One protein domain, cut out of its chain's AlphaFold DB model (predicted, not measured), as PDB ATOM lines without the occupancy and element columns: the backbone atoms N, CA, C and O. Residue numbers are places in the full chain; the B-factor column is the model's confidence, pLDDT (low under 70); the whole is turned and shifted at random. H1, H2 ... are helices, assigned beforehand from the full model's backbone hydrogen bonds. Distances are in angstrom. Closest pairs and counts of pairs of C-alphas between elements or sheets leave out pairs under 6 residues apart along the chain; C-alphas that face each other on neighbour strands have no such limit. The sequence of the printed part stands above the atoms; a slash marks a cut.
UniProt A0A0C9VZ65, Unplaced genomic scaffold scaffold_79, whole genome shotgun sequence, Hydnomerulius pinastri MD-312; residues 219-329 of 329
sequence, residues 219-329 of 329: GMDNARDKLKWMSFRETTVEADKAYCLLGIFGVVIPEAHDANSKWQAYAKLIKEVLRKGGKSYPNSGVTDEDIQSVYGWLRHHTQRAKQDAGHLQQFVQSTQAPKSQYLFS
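This is residues 219 to 329 of the 329 residues of an uncharacterized protein of Hydnomerulius pinastri MD-312 (UniProt A0A0C9VZ65). A long helix, H5, forms one side of the domain, and H1 and H4 pack on it at steep angles, H4 near its beginning and H1 farther along. The two short helices H2 and H3 bridge H1 and H4, while H6 turns back at the other end of H5. The printed part has 111 residues with six named helices, H1 to H6 in chain order, and no named strand: all helix. It is compact, with a radius of gyration of the C-alphas of 14.1 A, and spans 41 by 31 by 24 A.

Find C-alpha 223 at (-18.941, 31.230, -24.862); from there H1 runs to residue 231, 12.4 A. Next come H2, residues 240 to 243, and H3, residues 246 to 249. H4 takes residues 262 to 276, 21.7 A. H5 runs 28.2 A from residue 288 to 307, and H6 from 312 to C-alpha 318 at (-6.109, 31.833, -41.214).

Look at Ser 231 and Leu 298, the closest C-alphas of H1 and H5, 4.6 A apart: these helices touch at a steep tilt of 46 degrees, the same way, H5 with residues 297 to 302 alone. H5 touches H4 with residues 288 to 295 alone, closest at C-alphas 291 and 267, 5.9 A, at a steep tilt of 66 degrees, opposite ways. H2 touches H4, C-alphas 242 and 266 at 5.4 A. H3 is close to but not clearly touching H1, C-alphas 248 and 226 at 7.3 A. H6 is close to but not clearly touching H5, C-alphas 312 and 305 at 6.1 A. Every O i to N i+4 pair is within hydrogen-bond range in H4, H5 and H6; H1 has 4 of 5, and H2 and H3 are too short for such a pair.

C-alphas 282 and 309 are the farthest apart, 44.2 A. The printed part has no cut; the links H3 to H4 and H4 to H5 are long. Mean pLDDT of the printed part is 70.1, with residues 254 to 261, 277 to 291, 304 to 306 and 308 to 329 under 70.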
ATOM      1  N   GLY A 219     -18.900  29.432 -16.383       90.62
ATOM      2  CA  GLY A 219     -19.767  30.580 -16.645       90.62
ATOM      3  C   GLY A 219     -20.106  30.766 -18.117       90.62
ATOM      4  O   GLY A 219     -19.715  29.958 -18.961       90.62
ATOM      5  N   MET A 220     -20.811  31.855 -18.427       84.75
ATOM      6  CA  MET A 220     -21.266  32.188 -19.788       84.75
ATOM      7  C   MET A 220     -20.337  33.149 -20.542       84.75
ATOM      8  O   MET A 220     -20.545  33.399 -21.726       84.75
ATOM      9  N   ASP A 221     -19.293  33.666 -19.892       82.31
ATOM     10  CA  ASP A 221     -18.271  34.499 -20.528       82.31
ATOM     11  C   ASP A 221     -17.572  33.743 -21.666       82.31
ATOM     12  O   ASP A 221     -17.360  32.530 -21.577       82.31
ATOM     13  N   ASN A 222     -17.211  34.459 -22.734       84.81
ATOM     14  CA  ASN A 222     -16.425  33.930 -23.856       84.81
ATOM     15  C   ASN A 222     -16.956  32.594 -24.398       84.81
ATOM     16  O   ASN A 222     -16.205  31.685 -24.751       84.81
ATOM     17  N   ALA A 223     -18.281  32.465 -24.467       83.62
ATOM     18  CA  ALA A 223     -18.941  31.230 -24.862       83.62
ATOM     19  C   ALA A 223     -18.511  30.734 -26.253       83.62
ATOM     20  O   ALA A 223     -18.355  29.528 -26.455       83.62
ATOM     21  N   ARG A 224     -18.212  31.651 -27.182       80.81
ATOM     22  CA  ARG A 224     -17.619  31.313 -28.482       80.81
ATOM     23  C   ARG A 224     -16.272  30.594 -28.344       80.81
ATOM     24  O   ARG A 224     -16.057  29.592 -29.022       80.81
ATOM     25  N   ASP A 225     -15.390  31.066 -27.466       86.50
ATOM     26  CA  ASP A 225     -14.086  30.436 -27.233       86.50
ATOM     27  C   ASP A 225     -14.251  29.072 -26.564       86.50
ATOM     28  O   ASP A 225     -13.636  28.100 -26.989       86.50
ATOM     29  N   LYS A 226     -15.161  28.950 -25.593       89.56
ATOM     30  CA  LYS A 226     -15.488  27.664 -24.951       89.56
ATOM     31  C   LYS A 226     -15.984  26.624 -25.959       89.56
ATOM     32  O   LYS A 226     -15.533  25.479 -25.935       89.56
ATOM     33  N   LEU A 227     -16.855  27.026 -26.889       86.06
ATOM     34  CA  LEU A 227     -17.288  26.178 -28.004       86.06
ATOM     35  C   LEU A 227     -16.111  25.820 -28.925       86.06
ATOM     36  O   LEU A 227     -15.985  24.670 -29.346       86.06
ATOM     37  N   LYS A 228     -15.210  26.771 -29.195       85.88
ATOM     38  CA  LYS A 228     -13.991  26.545 -29.986       85.88
ATOM     39  C   LYS A 228     -13.063  25.514 -29.359       85.88
ATOM     40  O   LYS A 228     -12.560  24.653 -30.069       85.88
ATOM     41  N   TRP A 229     -12.873  25.527 -28.044       91.19
ATOM     42  CA  TRP A 229     -12.029  24.535 -27.370       91.19
ATOM     43  C   TRP A 229     -12.536  23.101 -27.565       91.19
ATOM     44  O   TRP A 229     -11.742  22.161 -27.560       91.19
ATOM     45  N   MET A 230     -13.849  22.930 -27.751       89.25
ATOM     46  CA  MET A 230     -14.479  21.636 -28.018       89.25
ATOM     47  C   MET A 230     -14.480  21.260 -29.507       89.25
ATOM     48  O   MET A 230     -14.509  20.076 -29.843       89.25
ATOM     49  N   SER A 231     -14.413  22.236 -30.417       83.31
ATOM     50  CA  SER A 231     -14.442  21.982 -31.864       83.31
ATOM     51  C   SER A 231     -13.229  21.182 -32.356       83.31
ATOM     52  O   SER A 231     -13.335  20.446 -33.334       83.31
ATOM     53  N   PHE A 232     -12.108  21.244 -31.638       80.25
ATOM     54  CA  PHE A 232     -10.877  20.508 -31.946       80.25
ATOM     55  C   PHE A 232     -10.753  19.162 -31.228       80.25
ATOM     56  O   PHE A 232      -9.708  18.518 -31.284       80.25
ATOM     57  N   ARG A 233     -11.811  18.741 -30.529       89.31
ATOM     58  CA  ARG A 233     -11.821  17.517 -29.733       89.31
ATOM     59  C   ARG A 233     -12.799  16.481 -30.279       89.31
ATOM     60  O   ARG A 233     -13.833  16.808 -30.863       89.31
ATOM     61  N   GLU A 234     -12.482  15.221 -30.024       87.12
ATOM     62  CA  GLU A 234     -13.162  14.018 -30.482       87.12
ATOM     63  C   GLU A 234     -13.903  13.319 -29.351       87.12
ATOM     64  O   GLU A 234     -13.402  13.168 -28.231       87.12
ATOM     65  N   THR A 235     -15.077  12.801 -29.679       88.62
ATOM     66  CA  THR A 235     -15.855  11.937 -28.799       88.62
ATOM     67  C   THR A 235     -16.308  10.703 -29.564       88.62
ATOM     68  O   THR A 235     -16.522  10.757 -30.771       88.62
ATOM     69  N   THR A 236     -16.435   9.569 -28.872       84.75
ATOM     70  CA  THR A 236     -16.961   8.337 -29.485       84.75
ATOM     71  C   THR A 236     -18.451   8.481 -29.792       84.75
ATOM     72  O   THR A 236     -18.918   8.038 -30.835       84.75
ATOM     73  N   VAL A 237     -19.190   9.127 -28.887       84.38
ATOM     74  CA  VAL A 237     -20.596   9.486 -29.068       84.38
ATOM     75  C   VAL A 237     -20.660  10.970 -29.409       84.38
ATOM     76  O   VAL A 237     -20.159  11.805 -28.664       84.38
ATOM     77  N   GLU A 238     -21.270  11.334 -30.534       82.19
ATOM     78  CA  GLU A 238     -21.343  12.736 -30.991       82.19
ATOM     79  C   GLU A 238     -22.032  13.668 -29.977       82.19
ATOM     80  O   GLU A 238     -21.658  14.834 -29.849       82.19
ATOM     81  N   ALA A 239     -23.015  13.146 -29.237       84.12
ATOM     82  CA  ALA A 239     -23.713  13.871 -28.177       84.12
ATOM     83  C   ALA A 239     -22.774  14.289 -27.030       84.12
ATOM     84  O   ALA A 239     -22.970  15.350 -26.431       84.12
ATOM     85  N   ASP A 240     -21.704  13.524 -26.776       86.88
ATOM     86  CA  ASP A 240     -20.754  13.814 -25.699       86.88
ATOM     87  C   ASP A 240     -20.063  15.157 -25.879       86.88
ATOM     88  O   ASP A 240     -19.677  15.757 -24.884       86.88
ATOM     89  N   LYS A 241     -19.916  15.684 -27.100       87.88
ATOM     90  CA  LYS A 241     -19.331  17.022 -27.273       87.88
ATOM     91  C   LYS A 241     -20.150  18.094 -26.552       87.88
ATOM     92  O   LYS A 241     -19.571  19.005 -25.966       87.88
ATOM     93  N   ALA A 242     -21.479  17.971 -26.555       87.69
ATOM     94  CA  ALA A 242     -22.346  18.861 -25.790       87.69
ATOM     95  C   ALA A 242     -22.200  18.604 -24.281       87.69
ATOM     96  O   ALA A 242     -22.102  19.541 -23.490       87.69
ATOM     97  N   TYR A 243     -22.111  17.336 -23.875       89.69
ATOM     98  CA  TYR A 243     -21.966  16.953 -22.468       89.69
ATOM     99  C   TYR A 243     -20.619  17.366 -21.857       89.69
ATOM    100  O   TYR A 243     -20.549  17.765 -20.694       89.69
ATOM    101  N   CYS A 244     -19.561  17.384 -22.668       92.44
ATOM    102  CA  CYS A 244     -18.238  17.884 -22.307       92.44
ATOM    103  C   CYS A 244     -18.236  19.384 -21.968       92.44
ATOM    104  O   CYS A 244     -17.298  19.874 -21.348       92.44
ATOM    105  N   LEU A 245     -19.273  20.124 -22.366       92.81
ATOM    106  CA  LEU A 245     -19.381  21.564 -22.152       92.81
ATOM    107  C   LEU A 245     -20.263  21.938 -20.954       92.81
ATOM    108  O   LEU A 245     -20.250  23.099 -20.548       92.81
ATOM    109  N   LEU A 246     -20.986  20.989 -20.346       92.00
ATOM    110  CA  LEU A 246     -21.934  21.289 -19.264       92.00
ATOM    111  C   LEU A 246     -21.260  21.989 -18.089       92.00
ATOM    112  O   LEU A 246     -21.670  23.077 -17.692       92.00
ATOM    113  N   GLY A 247     -20.178  21.406 -17.576       92.50
ATOM    114  CA  GLY A 247     -19.427  21.990 -16.474       92.50
ATOM    115  C   GLY A 247     -18.630  23.230 -16.859       92.50
ATOM    116  O   GLY A 247     -18.440  24.100 -16.021       92.50
ATOM    117  N   ILE A 248     -18.229  23.359 -18.127       95.38
ATOM    118  CA  ILE A 248     -17.551  24.558 -18.650       95.38
ATOM    119  C   ILE A 248     -18.494  25.769 -18.604       95.38
ATOM    120  O   ILE A 248     -18.094  26.864 -18.205       95.38
ATOM    121  N   PHE A 249     -19.762  25.565 -18.952       92.81
ATOM    122  CA  PHE A 249     -20.801  26.591 -18.871       92.81
ATOM    123  C   PHE A 249     -21.476  26.676 -17.493       92.81
ATOM    124  O   PHE A 249     -22.229  27.609 -17.225       92.81
ATOM    125  N   GLY A 250     -21.232  25.717 -16.598       90.25
ATOM    126  CA  GLY A 250     -21.938  25.631 -15.320       90.25
ATOM    127  C   GLY A 250     -23.438  25.363 -15.493       90.25
ATOM    128  O   GLY A 250     -24.259  25.878 -14.729       90.25
ATOM    129  N   VAL A 251     -23.823  24.601 -16.518       87.50
ATOM    130  CA  VAL A 251     -25.209  24.189 -16.793       87.50
ATOM    131  C   VAL A 251     -25.420  22.728 -16.418       87.50
ATOM    132  O   VAL A 251     -24.490  21.927 -16.403       87.50
ATOM    133  N   VAL A 252     -26.670  22.378 -16.134       81.31
ATOM    134  CA  VAL A 252     -27.098  20.998 -15.908       81.31
ATOM    135  C   VAL A 252     -28.250  20.736 -16.858       81.31
ATOM    136  O   VAL A 252     -29.205  21.506 -16.884       81.31
ATOM    137  N   ILE A 253     -28.154  19.657 -17.629       74.56
ATOM    138  CA  ILE A 253     -29.228  19.210 -18.512       74.56
ATOM    139  C   ILE A 253     -29.877  17.977 -17.871       74.56
ATOM    140  O   ILE A 253     -29.204  16.949 -17.731       74.56
ATOM    141  N   PRO A 254     -31.160  18.046 -17.472       64.38
ATOM    142  CA  PRO A 254     -31.931  16.860 -17.117       64.38
ATOM    143  C   PRO A 254     -32.002  15.904 -18.320       64.38
ATOM    144  O   PRO A 254     -32.208  16.348 -19.452       64.38
ATOM    145  N   GLU A 255     -31.809  14.601 -18.091       65.12
ATOM    146  CA  GLU A 255     -31.865  13.566 -19.146       65.12
ATOM    147  C   GLU A 255     -30.885  13.828 -20.307       65.12
ATOM    148  O   GLU A 255     -31.217  13.795 -21.495       65.12
ATOM    149  N   ALA A 256     -29.648  14.136 -19.945       59.81
ATOM    150  CA  ALA A 256     -28.508  14.256 -20.844       59.81
ATOM    151  C   ALA A 256     -28.024  12.919 -21.443       59.81
ATOM    152  O   ALA A 256     -26.892  12.859 -21.876       59.81
ATOM    153  N   HIS A 257     -28.789  11.830 -21.455       60.59
ATOM    154  CA  HIS A 257     -28.337  10.574 -22.050       60.59
ATOM    155  C   HIS A 257     -29.472   9.961 -22.856       60.59
ATOM    156  O   HIS A 257     -30.100   8.978 -22.465       60.59
ATOM    157  N   ASP A 258     -29.695  10.562 -24.019       60.53
ATOM    158  CA  ASP A 258     -30.281   9.886 -25.167       60.53
ATOM    159  C   ASP A 258     -29.202   9.830 -26.256       60.53
ATOM    160  O   ASP A 258     -29.035  10.756 -27.056       60.53
ATOM    161  N   ALA A 259     -28.412   8.751 -26.242       56.19
ATOM    162  CA  ALA A 259     -27.299   8.547 -27.172       56.19
ATOM    163  C   ALA A 259     -27.737   8.571 -28.650       56.19
ATOM    164  O   ALA A 259     -26.907   8.806 -29.531       56.19
ATOM    165  N   ASN A 260     -29.033   8.381 -28.927       57.47
ATOM    166  CA  ASN A 260     -29.585   8.360 -30.278       57.47
ATOM    167  C   ASN A 260     -29.943   9.756 -30.805       57.47
ATOM    168  O   ASN A 260     -30.180   9.911 -32.003       57.47
ATOM    169  N   SER A 261     -29.932  10.786 -29.954       69.56
ATOM    170  CA  SER A 261     -30.374  12.128 -30.329       69.56
ATOM    171  C   SER A 261     -29.311  13.192 -30.076       69.56
ATOM    172  O   SER A 261     -29.484  14.136 -29.302       69.56
ATOM    173  N   LYS A 262     -28.187  13.078 -30.801       70.50
ATOM    174  CA  LYS A 262     -27.106  14.084 -30.795       70.50
ATOM    175  C   LYS A 262     -27.641  15.511 -30.953       70.50
ATOM    176  O   LYS A 262     -27.196  16.406 -30.247       70.50
ATOM    177  N   TRP A 263     -28.644  15.708 -31.809       70.44
ATOM    178  CA  TRP A 263     -29.293  17.000 -32.030       70.44
ATOM    179  C   TRP A 263     -29.949  17.559 -30.770       70.44
ATOM    180  O   TRP A 263     -29.756  18.731 -30.451       70.44
ATOM    181  N   GLN A 264     -30.653  16.720 -30.008       74.44
ATOM    182  CA  GLN A 264     -31.264  17.138 -28.751       74.44
ATOM    183  C   GLN A 264     -30.214  17.510 -27.701       74.44
ATOM    184  O   GLN A 264     -30.438  18.448 -26.943       74.44
ATOM    185  N   ALA A 265     -29.057  16.841 -27.665       80.31
ATOM    186  CA  ALA A 265     -27.981  17.182 -26.731       80.31
ATOM    187  C   ALA A 265     -27.473  18.620 -26.934       80.31
ATOM    188  O   ALA A 265     -27.399  19.395 -25.978       80.31
ATOM    189  N   TYR A 266     -27.198  19.003 -28.185       77.12
ATOM    190  CA  TYR A 266     -26.803  20.374 -28.524       77.12
ATOM    191  C   TYR A 266     -27.944  21.369 -28.320       77.12
ATOM    192  O   TYR A 266     -27.719  22.429 -27.743       77.12
ATOM    193  N   ALA A 267     -29.168  21.021 -28.722       75.69
ATOM    194  CA  ALA A 267     -30.338  21.871 -28.516       75.69
ATOM    195  C   ALA A 267     -30.538  22.208 -27.032       75.69
ATOM    196  O   ALA A 267     -30.716  23.371 -26.676       75.69
ATOM    197  N   LYS A 268     -30.464  21.196 -26.156       79.88
ATOM    198  CA  LYS A 268     -30.571  21.364 -24.702       79.88
ATOM    199  C   LYS A 268     -29.419  22.229 -24.158       79.88
ATOM    200  O   LYS A 268     -29.676  23.120 -23.354       79.88
ATOM    201  N   LEU A 269     -28.182  22.029 -24.629       84.06
ATOM    202  CA  LEU A 269     -27.028  22.849 -24.231       84.06
ATOM    203  C   LEU A 269     -27.221  24.323 -24.601       84.06
ATOM    204  O   LEU A 269     -27.087  25.186 -23.739       84.06
ATOM    205  N   ILE A 270     -27.546  24.616 -25.862       79.06
ATOM    206  CA  ILE A 270     -27.692  25.994 -26.348       79.06
ATOM    207  C   ILE A 270     -28.847  26.704 -25.643       79.06
ATOM    208  O   ILE A 270     -28.682  27.844 -25.211       79.06
ATOM    209  N   LYS A 271     -29.976  26.015 -25.435       77.88
ATOM    210  CA  LYS A 271     -31.099  26.545 -24.648       77.88
ATOM    211  C   LYS A 271     -30.667  26.939 -23.232       77.88
ATOM    212  O   LYS A 271     -30.988  28.039 -22.794       77.88
ATOM    213  N   GLU A 272     -29.903  26.096 -22.536       79.56
ATOM    214  CA  GLU A 272     -29.421  26.410 -21.182       79.56
ATOM    215  C   GLU A 272     -28.367  27.523 -21.148       79.56
ATOM    216  O   GLU A 272     -28.396  28.364 -20.244       79.56
ATOM    217  N   VAL A 273     -27.461  27.565 -22.130       77.75
ATOM    218  CA  VAL A 273     -26.462  28.638 -22.266       77.75
ATOM    219  C   VAL A 273     -27.152  29.990 -22.437       77.75
ATOM    220  O   VAL A 273     -26.832  30.940 -21.725       77.75
ATOM    221  N   LEU A 274     -28.161  30.067 -23.306       72.19
ATOM    222  CA  LEU A 274     -28.913  31.301 -23.537       72.19
ATOM    223  C   LEU A 274     -29.761  31.699 -22.335       72.19
ATOM    224  O   LEU A 274     -29.732  32.858 -21.923       72.19
ATOM    225  N   ARG A 275     -30.453  30.736 -21.719       73.38
ATOM    226  CA  ARG A 275     -31.275  30.973 -20.526       73.38
ATOM    227  C   ARG A 275     -30.459  31.574 -19.376       73.38
ATOM    228  O   ARG A 275     -30.949  32.460 -18.683       73.38
ATOM    229  N   LYS A 276     -29.231  31.095 -19.148       72.44
ATOM    230  CA  LYS A 276     -28.344  31.608 -18.087       72.44
ATOM    231  C   LYS A 276     -27.524  32.837 -18.494       72.44
ATOM    232  O   LYS A 276     -27.029  33.529 -17.611       72.44
ATOM    233  N   GLY A 277     -27.373  33.110 -19.789       66.31
ATOM    234  CA  GLY A 277     -26.593  34.231 -20.330       66.31
ATOM    235  C   GLY A 277     -27.186  35.625 -20.090       66.31
ATOM    236  O   GLY A 277     -26.536  36.615 -20.408       66.31
ATOM    237  N   GLY A 278     -28.387  35.733 -19.514       56.41
ATOM    238  CA  GLY A 278     -28.875  36.968 -18.889       56.41
ATOM    239  C   GLY A 278     -29.272  38.118 -19.822       56.41
ATOM    240  O   GLY A 278     -29.668  39.168 -19.323       56.41
ATOM    241  N   LYS A 279     -29.247  37.957 -21.150       50.31
ATOM    242  CA  LYS A 279     -29.968  38.895 -22.020       50.31
ATOM    243  C   LYS A 279     -31.443  38.518 -21.997       50.31
ATOM    244  O   LYS A 279     -31.790  37.385 -22.320       50.31
ATOM    245  N   SER A 280     -32.295  39.456 -21.590       42.22
ATOM    246  CA  SER A 280     -33.744  39.393 -21.775       42.22
ATOM    247  C   SER A 280     -34.041  39.124 -23.248       42.22
ATOM    248  O   SER A 280     -34.117  40.054 -24.043       42.22
ATOM    249  N   TYR A 281     -34.161  37.855 -23.631       42.44
ATOM    250  CA  TYR A 281     -34.700  37.492 -24.928       42.44
ATOM    251  C   TYR A 281     -36.218  37.529 -24.785       42.44
ATOM    252  O   TYR A 281     -36.774  36.722 -24.033       42.44
ATOM    253  N   PRO A 282     -36.910  38.461 -25.460       40.69
ATOM    254  CA  PRO A 282     -38.351  38.404 -25.556       40.69
ATOM    255  C   PRO A 282     -38.682  37.200 -26.436       40.69
ATOM    256  O   PRO A 282     -38.716  37.306 -27.650       40.69
ATOM    257  N   ASN A 283     -38.856  36.033 -25.820       47.12
ATOM    258  CA  ASN A 283     -39.582  34.906 -26.394       47.12
ATOM    259  C   ASN A 283     -39.256  34.561 -27.870       47.12
ATOM    260  O   ASN A 283     -40.163  34.280 -28.646       47.12
ATOM    261  N   SER A 284     -37.986  34.551 -28.280       46.06
ATOM    262  CA  SER A 284     -37.590  33.954 -29.561       46.06
ATOM    263  C   SER A 284     -36.999  32.581 -29.272       46.06
ATOM    264  O   SER A 284     -35.865  32.466 -28.806       46.06
ATOM    265  N   GLY A 285     -37.810  31.541 -29.465       58.69
ATOM    266  CA  GLY A 285     -37.364  30.160 -29.331       58.69
ATOM    267  C   GLY A 285     -36.097  29.931 -30.151       58.69
ATOM    268  O   GLY A 285     -36.041  30.330 -31.309       58.69
ATOM    269  N   VAL A 286     -35.086  29.311 -29.535       61.12
ATOM    270  CA  VAL A 286     -33.913  28.793 -30.252       61.12
ATOM    271  C   VAL A 286     -34.426  27.970 -31.424       61.12
ATOM    272  O   VAL A 286     -35.107  26.963 -31.199       61.12
ATOM    273  N   THR A 287     -34.147  28.424 -32.642       68.19
ATOM    274  CA  THR A 287     -34.622  27.743 -33.841       68.19
ATOM    275  C   THR A 287     -33.772  26.508 -34.096       68.19
ATOM    276  O   THR A 287     -32.626  26.406 -33.641       68.19
ATOM    277  N   ASP A 288     -34.313  25.559 -34.854       66.62
ATOM    278  CA  ASP A 288     -33.510  24.432 -35.314       66.62
ATOM    279  C   ASP A 288     -32.332  24.917 -36.177       66.62
ATOM    280  O   ASP A 288     -31.248  24.350 -36.083       66.62
ATOM    281  N   GLU A 289     -32.478  26.014 -36.928       69.62
ATOM    282  CA  GLU A 289     -31.405  26.616 -37.735       69.62
ATOM    283  C   GLU A 289     -30.220  27.104 -36.887       69.62
ATOM    284  O   GLU A 289     -29.065  26.844 -37.235       69.62
ATOM    285  N   ASP A 290     -30.476  27.734 -35.738       69.88
ATOM    286  CA  ASP A 290     -29.420  28.168 -34.811       69.88
ATOM    287  C   ASP A 290     -28.617  26.971 -34.284       69.88
ATOM    288  O   ASP A 290     -27.381  26.984 -34.241       69.88
ATOM    289  N   ILE A 291     -29.323  25.898 -33.919       68.31
ATOM    290  CA  ILE A 291     -28.722  24.654 -33.423       68.31
ATOM    291  C   ILE A 291     -27.904  23.984 -34.533       68.31
ATOM    292  O   ILE A 291     -26.772  23.551 -34.294       68.31
ATOM    293  N   GLN A 292     -28.449  23.928 -35.751       71.31
ATOM    294  CA  GLN A 292     -27.775  23.411 -36.945       71.31
ATOM    295  C   GLN A 292     -26.506  24.202 -37.259       71.31
ATOM    296  O   GLN A 292     -25.477  23.604 -37.572       71.31
ATOM    297  N   SER A 293     -26.543  25.527 -37.111       73.69
ATOM    298  CA  SER A 293     -25.399  26.407 -37.341       73.69
ATOM    299  C   SER A 293     -24.259  26.127 -36.360       73.69
ATOM    300  O   SER A 293     -23.127  25.874 -36.782       73.69
ATOM    301  N   VAL A 294     -24.543  26.065 -35.051       72.50
ATOM    302  CA  VAL A 294     -23.514  25.764 -34.037       72.50
ATOM    303  C   VAL A 294     -22.962  24.348 -34.204       72.50
ATOM    304  O   VAL A 294     -21.746  24.145 -34.158       72.50
ATOM    305  N   TYR A 295     -23.830  23.362 -34.432       73.38
ATOM    306  CA  TYR A 295     -23.397  21.987 -34.667       73.38
ATOM    307  C   TYR A 295     -22.540  21.864 -35.930       73.38
ATOM    308  O   TYR A 295     -21.463  21.263 -35.897       73.38
ATOM    309  N   GLY A 296     -22.999  22.447 -37.039       74.81
ATOM    310  CA  GLY A 296     -22.284  22.471 -38.308       74.81
ATOM    311  C   GLY A 296     -20.916  23.120 -38.151       74.81
ATOM    312  O   GLY A 296     -19.919  22.569 -38.616       74.81
ATOM    313  N   TRP A 297     -20.845  24.222 -37.404       77.25
ATOM    314  CA  TRP A 297     -19.594  24.887 -37.070       77.25
ATOM    315  C   TRP A 297     -18.645  23.970 -36.288       77.25
ATOM    316  O   TRP A 297     -17.508  23.777 -36.726       77.25
ATOM    317  N   LEU A 298     -19.099  23.346 -35.194       72.81
ATOM    318  CA  LEU A 298     -18.280  22.423 -34.398       72.81
ATOM    319  C   LEU A 298     -17.749  21.269 -35.254       72.81
ATOM    320  O   LEU A 298     -16.548  21.007 -35.256       72.81
ATOM    321  N   ARG A 299     -18.628  20.616 -36.024       74.25
ATOM    322  CA  ARG A 299     -18.281  19.468 -36.869       74.25
ATOM    323  C   ARG A 299     -17.307  19.840 -37.984       74.25
ATOM    324  O   ARG A 299     -16.361  19.096 -38.232       74.25
ATOM    325  N   HIS A 300     -17.526  20.972 -38.647       75.69
ATOM    326  CA  HIS A 300     -16.671  21.433 -39.737       75.69
ATOM    327  C   HIS A 300     -15.235  21.677 -39.265       75.69
ATOM    328  O   HIS A 300     -14.288  21.228 -39.910       75.69
ATOM    329  N   HIS A 301     -15.072  22.327 -38.109       72.31
ATOM    330  CA  HIS A 301     -13.754  22.591 -37.529       72.31
ATOM    331  C   HIS A 301     -13.058  21.297 -37.106       72.31
ATOM    332  O   HIS A 301     -11.874  21.127 -37.382       72.31
ATOM    333  N   THR A 302     -13.802  20.348 -36.530       72.50
ATOM    334  CA  THR A 302     -13.284  19.010 -36.224       72.50
ATOM    335  C   THR A 302     -12.763  18.301 -37.479       72.50
ATOM    336  O   THR A 302     -11.665  17.755 -37.478       72.50
ATOM    337  N   GLN A 303     -13.537  18.300 -38.569       74.25
ATOM    338  CA  GLN A 303     -13.164  17.609 -39.807       74.25
ATOM    339  C   GLN A 303     -11.950  18.240 -40.491       74.25
ATOM    340  O   GLN A 303     -11.058  17.512 -40.921       74.25
ATOM    341  N   ARG A 304     -11.878  19.572 -40.557       67.94
ATOM    342  CA  ARG A 304     -10.715  20.257 -41.136       67.94
ATOM    343  C   ARG A 304      -9.448  20.056 -40.314       67.94
ATOM    344  O   ARG A 304      -8.414  19.744 -40.887       67.94
ATOM    345  N   ALA A 305      -9.543  20.108 -38.983       65.94
ATOM    346  CA  ALA A 305      -8.408  19.814 -38.109       65.94
ATOM    347  C   ALA A 305      -7.803  18.417 -38.367       65.94
ATOM    348  O   ALA A 305      -6.591  18.243 -38.247       65.94
ATOM    349  N   LYS A 306      -8.627  17.434 -38.769       67.44
ATOM    350  CA  LYS A 306      -8.158  16.102 -39.195       67.44
ATOM    351  C   LYS A 306      -7.458  16.116 -40.552       67.44
ATOM    352  O   LYS A 306      -6.490  15.387 -40.730       67.44
ATOM    353  N   GLN A 307      -7.973  16.890 -41.508       70.56
ATOM    354  CA  GLN A 307      -7.420  16.975 -42.863       70.56
ATOM    355  C   GLN A 307      -6.046  17.652 -42.870       70.56
ATOM    356  O   GLN A 307      -5.144  17.176 -43.550       70.56
ATOM    357  N   ASP A 308      -5.853  18.670 -42.030       62.38
ATOM    358  CA  ASP A 308      -4.595  19.421 -41.917       62.38
ATOM    359  C   ASP A 308      -3.542  18.721 -41.024       62.38
ATOM    360  O   ASP A 308      -2.673  19.366 -40.434       62.38
ATOM    361  N   ALA A 309      -3.637  17.394 -40.877       56.94
ATOM    362  CA  ALA A 309      -2.736  16.541 -40.089       56.94
ATOM    363  C   ALA A 309      -2.469  17.015 -38.639       56.94
ATOM    364  O   ALA A 309      -1.453  16.661 -38.043       56.94
ATOM    365  N   GLY A 310      -3.377  17.798 -38.044       55.12
ATOM    366  CA  GLY A 310      -3.238  18.306 -36.676       55.12
ATOM    367  C   GLY A 310      -2.501  19.644 -36.527       55.12
ATOM    368  O   GLY A 310      -2.236  20.050 -35.394       55.12
ATOM    369  N   HIS A 311      -2.211  20.386 -37.607       56.09
ATOM    370  CA  HIS A 311      -1.647  21.747 -37.529       56.09
ATOM    371  C   HIS A 311      -2.714  22.801 -37.155       56.09
ATOM    372  O   HIS A 311      -3.044  23.718 -37.905       56.09
ATOM    373  N   LEU A 312      -3.242  22.678 -35.934       55.03
ATOM    374  CA  LEU A 312      -4.348  23.470 -35.380       55.03
ATOM    375  C   LEU A 312      -4.084  24.987 -35.358       55.03
ATOM    376  O   LEU A 312      -4.999  25.785 -35.558       55.03
ATOM    377  N   GLN A 313      -2.836  25.402 -35.125       52.22
ATOM    378  CA  GLN A 313      -2.502  26.805 -34.860       52.22
ATOM    379  C   GLN A 313      -2.475  27.679 -36.129       52.22
ATOM    380  O   GLN A 313      -2.940  28.818 -36.091       52.22
ATOM    381  N   GLN A 314      -2.002  27.140 -37.259       53.38
ATOM    382  CA  GLN A 314      -1.992  27.845 -38.551       53.38
ATOM    383  C   GLN A 314      -3.413  28.004 -39.110       53.38
ATOM    384  O   GLN A 314      -3.783  29.088 -39.567       53.38
ATOM    385  N   PHE A 315      -4.247  26.965 -38.976       52.56
ATOM    386  CA  PHE A 315      -5.652  27.016 -39.378       52.56
ATOM    387  C   PHE A 315      -6.411  28.108 -38.606       52.56
ATOM    388  O   PHE A 315      -7.027  28.981 -39.215       52.56
ATOM    389  N   VAL A 316      -6.264  28.148 -37.276       51.31
ATOM    390  CA  VAL A 316      -6.898  29.145 -36.393       51.31
ATOM    391  C   VAL A 316      -6.557  30.591 -36.759       51.31
ATOM    392  O   VAL A 316      -7.428  31.456 -36.659       51.31
ATOM    393  N   GLN A 317      -5.314  30.864 -37.160       54.44
ATOM    394  CA  GLN A 317      -4.885  32.204 -37.573       54.44
ATOM    395  C   GLN A 317      -5.443  32.588 -38.951       54.44
ATOM    396  O   GLN A 317      -5.791  33.747 -39.163       54.44
ATOM    397  N   SER A 318      -5.579  31.618 -39.860       51.84
ATOM    398  CA  SER A 318      -6.109  31.833 -41.214       51.84
ATOM    399  C   SER A 318      -7.636  31.961 -41.270       51.84
ATOM    400  O   SER A 318      -8.175  32.628 -42.151       51.84
ATOM    401  N   THR A 319      -8.354  31.359 -40.316       49.25
ATOM    402  CA  THR A 319      -9.819  31.347 -40.277       49.25
ATOM    403  C   THR A 319     -10.358  32.203 -39.138       49.25
ATOM    404  O   THR A 319     -11.005  31.714 -38.207       49.25
ATOM    405  N   GLN A 320     -10.176  33.517 -39.231       50.56
ATOM    406  CA  GLN A 320     -11.161  34.424 -38.640       50.56
ATOM    407  C   GLN A 320     -12.458  34.334 -39.470       50.56
ATOM    408  O   GLN A 320     -12.750  35.192 -40.292       50.56
ATOM    409  N   ALA A 321     -13.222  33.249 -39.309       42.94
ATOM    410  CA  ALA A 321     -14.468  32.994 -40.040       42.94
ATOM    411  C   ALA A 321     -15.681  32.900 -39.084       42.94
ATOM    412  O   ALA A 321     -15.516  32.811 -37.862       42.94
ATOM    413  N   PRO A 322     -16.907  32.848 -39.626       43.12
ATOM    414  CA  PRO A 322     -17.853  33.941 -39.847       43.12
ATOM    415  C   PRO A 322     -18.673  34.308 -38.591       43.12
ATOM    416  O   PRO A 322     -18.718  33.571 -37.606       43.12
ATOM    417  N   LYS A 323     -19.343  35.466 -38.632       44.03
ATOM    418  CA  LYS A 323     -20.276  35.941 -37.598       44.03
ATOM    419  C   LYS A 323     -21.565  35.099 -37.605       44.03
ATOM    420  O   LYS A 323     -22.418  35.311 -38.458       44.03
ATOM    421  N   SER A 324     -21.766  34.223 -36.620       42.91
ATOM    422  CA  SER A 324     -23.121  33.815 -36.207       42.91
ATOM    423  C   SER A 324     -23.694  34.961 -35.367       42.91
ATOM    424  O   SER A 324     -23.551  34.984 -34.145       42.91
ATOM    425  N   GLN A 325     -24.178  36.007 -36.034       45.34
ATOM    426  CA  GLN A 325     -24.160  37.380 -35.517       45.34
ATOM    427  C   GLN A 325     -25.076  37.674 -34.307       45.34
ATOM    428  O   GLN A 325     -25.144  38.826 -33.895       45.34
ATOM    429  N   TYR A 326     -25.717  36.675 -33.687       44.28
ATOM    430  CA  TYR A 326     -26.700  36.903 -32.618       44.28
ATOM    431  C   TYR A 326     -26.646  35.981 -31.387       44.28
ATOM    432  O   TYR A 326     -27.452  36.182 -30.485       44.28
ATOM    433  N   LEU A 327     -25.701  35.034 -31.270       40.19
ATOM    434  CA  LEU A 327     -25.579  34.223 -30.037       40.19
ATOM    435  C   LEU A 327     -24.580  34.779 -29.007       40.19
ATOM    436  O   LEU A 327     -24.626  34.360 -27.856       40.19
ATOM    437  N   PHE A 328     -23.696  35.712 -29.389       46.22
ATOM    438  CA  PHE A 328     -22.599  36.179 -28.519       46.22
ATOM    439  C   PHE A 328     -22.201  37.657 -28.693       46.22
ATOM    440  O   PHE A 328     -21.052  38.000 -28.406       46.22
ATOM    441  N   SER A 329     -23.084  38.532 -29.187       34.41
ATOM    442  CA  SER A 329     -22.904  39.972 -28.926       34.41
ATOM    443  C   SER A 329     -23.369  40.294 -27.520       34.41
ATOM    444  O   SER A 329     -24.205  39.525 -26.996       34.41
TER     445      SER A 329